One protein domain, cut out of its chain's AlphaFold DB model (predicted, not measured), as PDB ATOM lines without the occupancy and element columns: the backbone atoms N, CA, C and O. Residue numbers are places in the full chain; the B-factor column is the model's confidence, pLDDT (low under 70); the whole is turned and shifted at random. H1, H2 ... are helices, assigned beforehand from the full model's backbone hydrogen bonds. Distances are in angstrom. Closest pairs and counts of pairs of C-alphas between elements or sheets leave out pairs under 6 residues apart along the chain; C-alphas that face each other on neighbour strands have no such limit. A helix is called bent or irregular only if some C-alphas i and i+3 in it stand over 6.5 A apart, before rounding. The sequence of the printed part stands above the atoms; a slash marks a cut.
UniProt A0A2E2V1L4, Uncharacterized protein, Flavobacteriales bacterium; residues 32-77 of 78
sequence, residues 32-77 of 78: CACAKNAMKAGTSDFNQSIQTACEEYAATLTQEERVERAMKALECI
ATOM      1  N   CYS A  32       8.293  28.491 -38.643       93.81
ATOM      2  CA  CYS A  32       8.718  29.729 -37.993       93.81
ATOM      3  C   CYS A  32       8.871  29.608 -36.476       93.81
ATOM      4  O   CYS A  32       9.814  30.172 -35.925       93.81
ATOM      5  N   ALA A  33       7.952  28.923 -35.788       93.56
ATOM      6  CA  ALA A  33       8.059  28.730 -34.346       93.56
ATOM      7  C   ALA A  33       9.314  27.917 -34.011       93.56
ATOM      8  O   ALA A  33      10.078  28.317 -33.134       93.56
ATOM      9  N   CYS A  34       9.574  26.854 -34.778       94.62
ATOM     10  CA  CYS A  34      10.789  26.054 -34.657       94.62
ATOM     11  C   CYS A  34      12.050  26.890 -34.914       94.62
ATOM     12  O   CYS A  34      12.959  26.893 -34.092       94.62
ATOM     13  N   ALA A  35      12.087  27.658 -36.007       95.75
ATOM     14  CA  ALA A  35      13.245  28.470 -36.374       95.75
ATOM     15  C   ALA A  35      13.551  29.564 -35.341       95.75
ATOM     16  O   ALA A  35      14.690  29.720 -34.903       95.75
ATOM     17  N   LYS A  36      12.524  30.300 -34.898       94.81
ATOM     18  CA  LYS A  36      12.674  31.350 -33.882       94.81
ATOM     19  C   LYS A  36      13.060  30.785 -32.522       94.81
ATOM     20  O   LYS A  36      13.778  31.452 -31.786       94.81
ATOM     21  N   ASN A  37      12.591  29.586 -32.180       95.44
ATOM     22  CA  ASN A  37      13.018  28.902 -30.967       95.44
ATOM     23  C   ASN A  37      14.479  28.452 -31.067       95.44
ATOM     24  O   ASN A  37      15.253  28.720 -30.157       95.44
ATOM     25  N   ALA A  38      14.876  27.858 -32.195       94.12
ATOM     26  CA  ALA A  38      16.251  27.432 -32.440       94.12
ATOM     27  C   ALA A  38      17.247  28.602 -32.366       94.12
ATOM     28  O   ALA A  38      18.315  28.458 -31.781       94.12
ATOM     29  N   MET A  39      16.877  29.789 -32.861       94.62
ATOM     30  CA  MET A  39      17.694  31.005 -32.717       94.62
ATOM     31  C   MET A  39      17.944  31.435 -31.269       94.62
ATOM     32  O   MET A  39      18.900  32.155 -30.998       94.62
ATOM     33  N   LYS A  40      17.070  31.041 -30.344       96.06
ATOM     34  CA  LYS A  40      17.189  31.376 -28.924       96.06
ATOM     35  C   LYS A  40      18.014  30.348 -28.155       96.06
ATOM     36  O   LYS A  40      18.170  30.504 -26.951       96.06
ATOM     37  N   ALA A  41      18.522  29.298 -28.804       93.69
ATOM     38  CA  ALA A  41      19.317  28.270 -28.139       93.69
ATOM     39  C   ALA A  41      20.467  28.897 -27.329       93.69
ATOM     40  O   ALA A  41      21.233  29.714 -27.836       93.69
ATOM     41  N   GLY A  42      20.562  28.521 -26.052       93.69
ATOM     42  CA  GLY A  42      21.538  29.084 -25.115       93.69
ATOM     43  C   GLY A  42      21.101  30.370 -24.401       93.69
ATOM     44  O   GLY A  42      21.854  30.863 -23.566       93.69
ATOM     45  N   THR A  43      19.902  30.900 -24.667       96.56
ATOM     46  CA  THR A  43      19.305  32.011 -23.906       96.56
ATOM     47  C   THR A  43      18.184  31.524 -22.983       96.56
ATOM     48  O   THR A  43      17.678  30.411 -23.121       96.56
ATOM     49  N   SER A  44      17.756  32.372 -22.041       96.06
ATOM     50  CA  SER A  44      16.606  32.097 -21.166       96.06
ATOM     51  C   SER A  44      15.272  32.004 -21.912       96.06
ATOM     52  O   SER A  44      14.313  31.458 -21.375       96.06
ATOM     53  N   ASP A  45      15.198  32.538 -23.133       94.19
ATOM     54  CA  ASP A  45      13.985  32.533 -23.956       94.19
ATOM     55  C   ASP A  45      13.834  31.253 -24.788       94.19
ATOM     56  O   ASP A  45      12.839  31.091 -25.504       94.19
ATOM     57  N   PHE A  46      14.829  30.363 -24.739       96.00
ATOM     58  CA  PHE A  46      14.761  29.061 -25.377       96.00
ATOM     59  C   PHE A  46      13.678  28.200 -24.730       96.00
ATOM     60  O   PHE A  46      13.678  27.964 -23.523       96.00
ATOM     61  N   ASN A  47      12.770  27.676 -25.547       96.94
ATOM     62  CA  ASN A  47      11.711  26.800 -25.085       96.94
ATOM     63  C   ASN A  47      11.998  25.352 -25.507       96.94
ATOM     64  O   ASN A  47      11.822  24.974 -26.669       96.94
ATOM     65  N   GLN A  48      12.412  24.528 -24.542       96.00
ATOM     66  CA  GLN A  48      12.710  23.110 -24.765       96.00
ATOM     67  C   GLN A  48      11.490  22.325 -25.272       96.00
ATOM     68  O   GLN A  48      11.639  21.420 -26.092       96.00
ATOM     69  N   SER A  49      10.278  22.671 -24.833       94.94
ATOM     70  CA  SER A  49       9.057  21.990 -25.278       94.94
ATOM     71  C   SER A  49       8.763  22.262 -26.753       94.94
ATOM     72  O   SER A  49       8.387  21.345 -27.477       94.94
ATOM     73  N   ILE A  50       8.993  23.495 -27.227       93.62
ATOM     74  CA  ILE A  50       8.882  23.825 -28.658       93.62
ATOM     75  C   ILE A  50       9.940  23.060 -29.456       93.62
ATOM     76  O   ILE A  50       9.608  22.486 -30.487       93.62
ATOM     77  N   GLN A  51      11.183  23.004 -28.968       94.94
ATOM     78  CA  GLN A  51      12.248  22.242 -29.626       94.94
ATOM     79  C   GLN A  51      11.868  20.764 -29.779       94.94
ATOM     80  O   GLN A  51      11.925  20.224 -30.881       94.94
ATOM     81  N   THR A  52      11.402  20.150 -28.692       94.88
ATOM     82  CA  THR A  52      10.999  18.739 -28.660       94.88
ATOM     83  C   THR A  52       9.857  18.474 -29.641       94.88
ATOM     84  O   THR A  52       9.955  17.578 -30.471       94.88
ATOM     85  N   ALA A  53       8.820  19.319 -29.645       93.81
ATOM     86  CA  ALA A  53       7.709  19.182 -30.586       93.81
ATOM     87  C   ALA A  53       8.162  19.318 -32.052       93.81
ATOM     88  O   ALA A  53       7.643  18.636 -32.935       93.81
ATOM     89  N   CYS A  54       9.125  20.201 -32.332       94.12
ATOM     90  CA  CYS A  54       9.692  20.368 -33.668       94.12
ATOM     91  C   CYS A  54      10.503  19.145 -34.115       94.12
ATOM     92  O   CYS A  54      10.423  18.774 -35.284       94.12
ATOM     93  N   GLU A  55      11.253  18.515 -33.211       93.88
ATOM     94  CA  GLU A  55      12.027  17.298 -33.480       93.88
ATOM     95  C   GLU A  55      11.123  16.086 -33.702       93.88
ATOM     96  O   GLU A  55      11.278  15.383 -34.701       93.88
ATOM     97  N   GLU A  56      10.139  15.886 -32.823       94.62
ATOM     98  CA  GLU A  56       9.138  14.826 -32.953       94.62
ATOM     99  C   GLU A  56       8.372  14.965 -34.266       94.62
ATOM    100  O   GLU A  56       8.257  14.005 -35.025       94.62
ATOM    101  N   TYR A  57       7.915  16.177 -34.585       92.06
ATOM    102  CA  TYR A  57       7.215  16.426 -35.834       92.06
ATOM    103  C   TYR A  57       8.133  16.250 -37.052       92.06
ATOM    104  O   TYR A  57       7.731  15.648 -38.039       92.06
ATOM    105  N   ALA A  58       9.383  16.719 -37.005       92.56
ATOM    106  CA  ALA A  58      10.332  16.505 -38.098       92.56
ATOM    107  C   ALA A  58      10.616  15.013 -38.329       92.56
ATOM    108  O   ALA A  58      10.796  14.602 -39.477       92.56
ATOM    109  N   ALA A  59      10.621  14.197 -37.271       93.62
ATOM    110  CA  ALA A  59      10.812  12.755 -37.371       93.62
ATOM    111  C   ALA A  59       9.706  12.064 -38.185       93.62
ATOM    112  O   ALA A  59      10.002  11.077 -38.859       93.62
ATOM    113  N   THR A  60       8.480  12.601 -38.198       94.12
ATOM    114  CA  THR A  60       7.357  12.034 -38.969       94.12
ATOM    115  C   THR A  60       7.355  12.425 -40.447       94.12
ATOM    116  O   THR A  60       6.545  11.896 -41.201       94.12
ATOM    117  N   LEU A  61       8.210  13.362 -40.862       91.38
ATOM    118  CA  LEU A  61       8.230  13.897 -42.225       91.38
ATOM    119  C   LEU A  61       9.139  13.103 -43.159       91.38
ATOM    120  O   LEU A  61      10.233  12.678 -42.758       91.38
ATOM    121  N   THR A  62       8.745  13.033 -44.433       95.75
ATOM    122  CA  THR A  62       9.632  12.597 -45.518       95.75
ATOM    123  C   THR A  62      10.762  13.598 -45.747       95.75
ATOM    124  O   THR A  62      10.774  14.718 -45.226       95.75
ATOM    125  N   GLN A  63      11.752  13.202 -46.544       91.06
ATOM    126  CA  GLN A  63      12.863  14.083 -46.874       91.06
ATOM    127  C   GLN A  63      12.400  15.329 -47.642       91.06
ATOM    128  O   GLN A  63      12.852  16.428 -47.322       91.06
ATOM    129  N   GLU A  64      11.476  15.191 -48.597       94.50
ATOM    130  CA  GLU A  64      10.933  16.323 -49.357       94.50
ATOM    131  C   GLU A  64      10.200  17.317 -48.449       94.50
ATOM    132  O   GLU A  64      10.438  18.525 -48.524       94.50
ATOM    133  N   GLU A  65       9.372  16.824 -47.527       93.56
ATOM    134  CA  GLU A  65       8.629  17.664 -46.582       93.56
ATOM    135  C   GLU A  65       9.559  18.405 -45.608       93.56
ATOM    136  O   GLU A  65       9.311  19.562 -45.253       93.56
ATOM    137  N   ARG A  66      10.664  17.766 -45.192       90.25
ATOM    138  CA  ARG A  66      11.708  18.417 -44.382       90.25
ATOM    139  C   ARG A  66      12.383  19.549 -45.150       90.25
ATOM    140  O   ARG A  66      12.623  20.601 -44.562       90.25
ATOM    141  N   VAL A  67      12.664  19.359 -46.441       93.31
ATOM    142  CA  VAL A  67      13.262  20.395 -47.299       93.31
ATOM    143  C   VAL A  67      12.309  21.579 -47.464       93.31
ATOM    144  O   VAL A  67      12.720  22.721 -47.259       93.31
ATOM    145  N   GLU A  68      11.027  21.334 -47.747       93.69
ATOM    146  CA  GLU A  68      10.022  22.401 -47.843       93.69
ATOM    147  C   GLU A  68       9.911  23.188 -46.528       93.69
ATOM    148  O   GLU A  68       9.896  24.422 -46.515       93.69
ATOM    149  N   ARG A  69       9.888  22.483 -45.390       92.81
ATOM    150  CA  ARG A  69       9.863  23.127 -44.073       92.81
ATOM    151  C   ARG A  69      11.131  23.904 -43.760       92.81
ATOM    152  O   ARG A  69      11.019  24.967 -43.158       92.81
ATOM    153  N   ALA A  70      12.303  23.414 -44.153       91.94
ATOM    154  CA  ALA A  70      13.558  24.137 -43.977       91.94
ATOM    155  C   ALA A  70      13.560  25.446 -44.781       91.94
ATOM    156  O   ALA A  70      13.950  26.484 -44.251       91.94
ATOM    157  N   MET A  71      13.042  25.435 -46.014       94.25
ATOM    158  CA  MET A  71      12.885  26.657 -46.812       94.25
ATOM    159  C   MET A  71      11.942  27.657 -46.136       94.25
ATOM    160  O   MET A  71      12.311  28.816 -45.964       94.25
ATOM    161  N   LYS A  72      10.780  27.204 -45.648       92.69
ATOM    162  CA  LYS A  72       9.865  28.060 -44.871       92.69
ATOM    163  C   LYS A  72      10.522  28.594 -43.601       92.69
ATOM    164  O   LYS A  72      10.346  29.757 -43.272       92.69
ATOM    165  N   ALA A  73      11.287  27.768 -42.888       93.25
ATOM    166  CA  ALA A  73      12.009  28.189 -41.692       93.25
ATOM    167  C   ALA A  73      12.965  29.346 -42.000       93.25
ATOM    168  O   ALA A  73      12.939  30.322 -41.258       93.25
ATOM    169  N   LEU A  74      13.728  29.273 -43.100       92.06
ATOM    170  CA  LEU A  74      14.653  30.325 -43.548       92.06
ATOM    171  C   LEU A  74      13.954  31.669 -43.812       92.06
ATOM    172  O   LEU A  74      14.516  32.716 -43.501       92.06
ATOM    173  N   GLU A  75      12.722  31.661 -44.325       92.88
ATOM    174  CA  GLU A  75      11.933  32.888 -44.519       92.88
ATOM    175  C   GLU A  75      11.578  33.581 -43.195       92.88
ATOM    176  O   GLU A  75      11.411  34.798 -43.155       92.88
ATOM    177  N   CYS A  76      11.496  32.827 -42.098       89.56
ATOM    178  CA  CYS A  76      11.112  33.337 -40.782       89.56
ATOM    179  C   CYS A  76      12.269  33.963 -39.987       89.56
ATOM    180  O   CYS A  76      12.020  34.542 -38.926       89.56
ATOM    181  N   ILE A  77      13.508  33.766 -40.451       81.81
ATOM    182  CA  ILE A  77      14.764  34.191 -39.801       81.81
ATOM    183  C   ILE A  77      15.352  35.449 -40.456       81.81
ATOM    184  O   ILE A  77      16.447  35.877 -40.098       81.81
TER     185      ILE A  77
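Overview. This is residues 32 to 77 of the 78 residues of an uncharacterized protein of Flavobacteriales bacterium (UniProt A0A2E2V1L4). Two longer helices, H3 and H2, open as a V from the turn between them, and the short helix H1 sits in the mouth of the V, bridging the last turn of H3 and the first half of H2. The two arms of the V come near each other by the turn, and a loop of residues 39 to 47 leads from H1 round to the far end of H2. The printed part has 46 residues with three named helices, in the order H1, H2, H3 along the chain, and no named strand; the class is all helix. The whole is compact, with a radius of gyration of the C-alphas of 10.8 A, and its spans of 33 by 22 by 12 A are only just elongated.

Arrangement. The longest helix is H3, residues 63 to 75. It touches H1, residues 32 to 38, with residues 72 to 75 alone. The closest C-alphas of this pair are those of Cys 32 and Ala 73, 5.2 A apart, and the two lines are about perpendicular, at 84 degrees. H2, residues 48 to 59, touches H1 with residues 50 to 54 alone. Their closest C-alphas are those of Cys 34 and Cys 54, 5.9 A apart, and they run opposite ways at a steep tilt of 63 degrees. H2 and H3 are close but not clearly touching, with the C-alphas of Ala 58 and Arg 66 the closest at 6.7 A. They run opposite ways at a steep tilt of 39 degrees, and their centres are 14.7 A apart. In H1, H2 and H3 every O i to N i+4 pair is within hydrogen-bond range.

Along the chain. H3 measures 19.0 A from first to last C-alpha, from C-alpha 63 at (12.863, 14.083, -46.874) to C-alpha 75 at (11.933, 32.888, -44.519). H2 measures 16.4 A and begins with C-alpha 48 at (12.710, 23.110, -24.765). H1 measures 9.6 A and begins with C-alpha 32 at (8.718, 29.729, -37.993). No helix is bent or irregular.

Size, cuts and confidence. The two C-alphas farthest apart are those of Ser 44 and Glu 64, at 32.8 A, while the first and last printed C-alphas, those of Cys 32 and Ile 77, are 7.7 A apart. The printed part has no cut. The link from H2 to H3, 3 residues, is tight, and the link from H1 to H2, 9 residues, is short; no link is long. The mean pLDDT of the printed part is 93.6, and no printed residue is under 70.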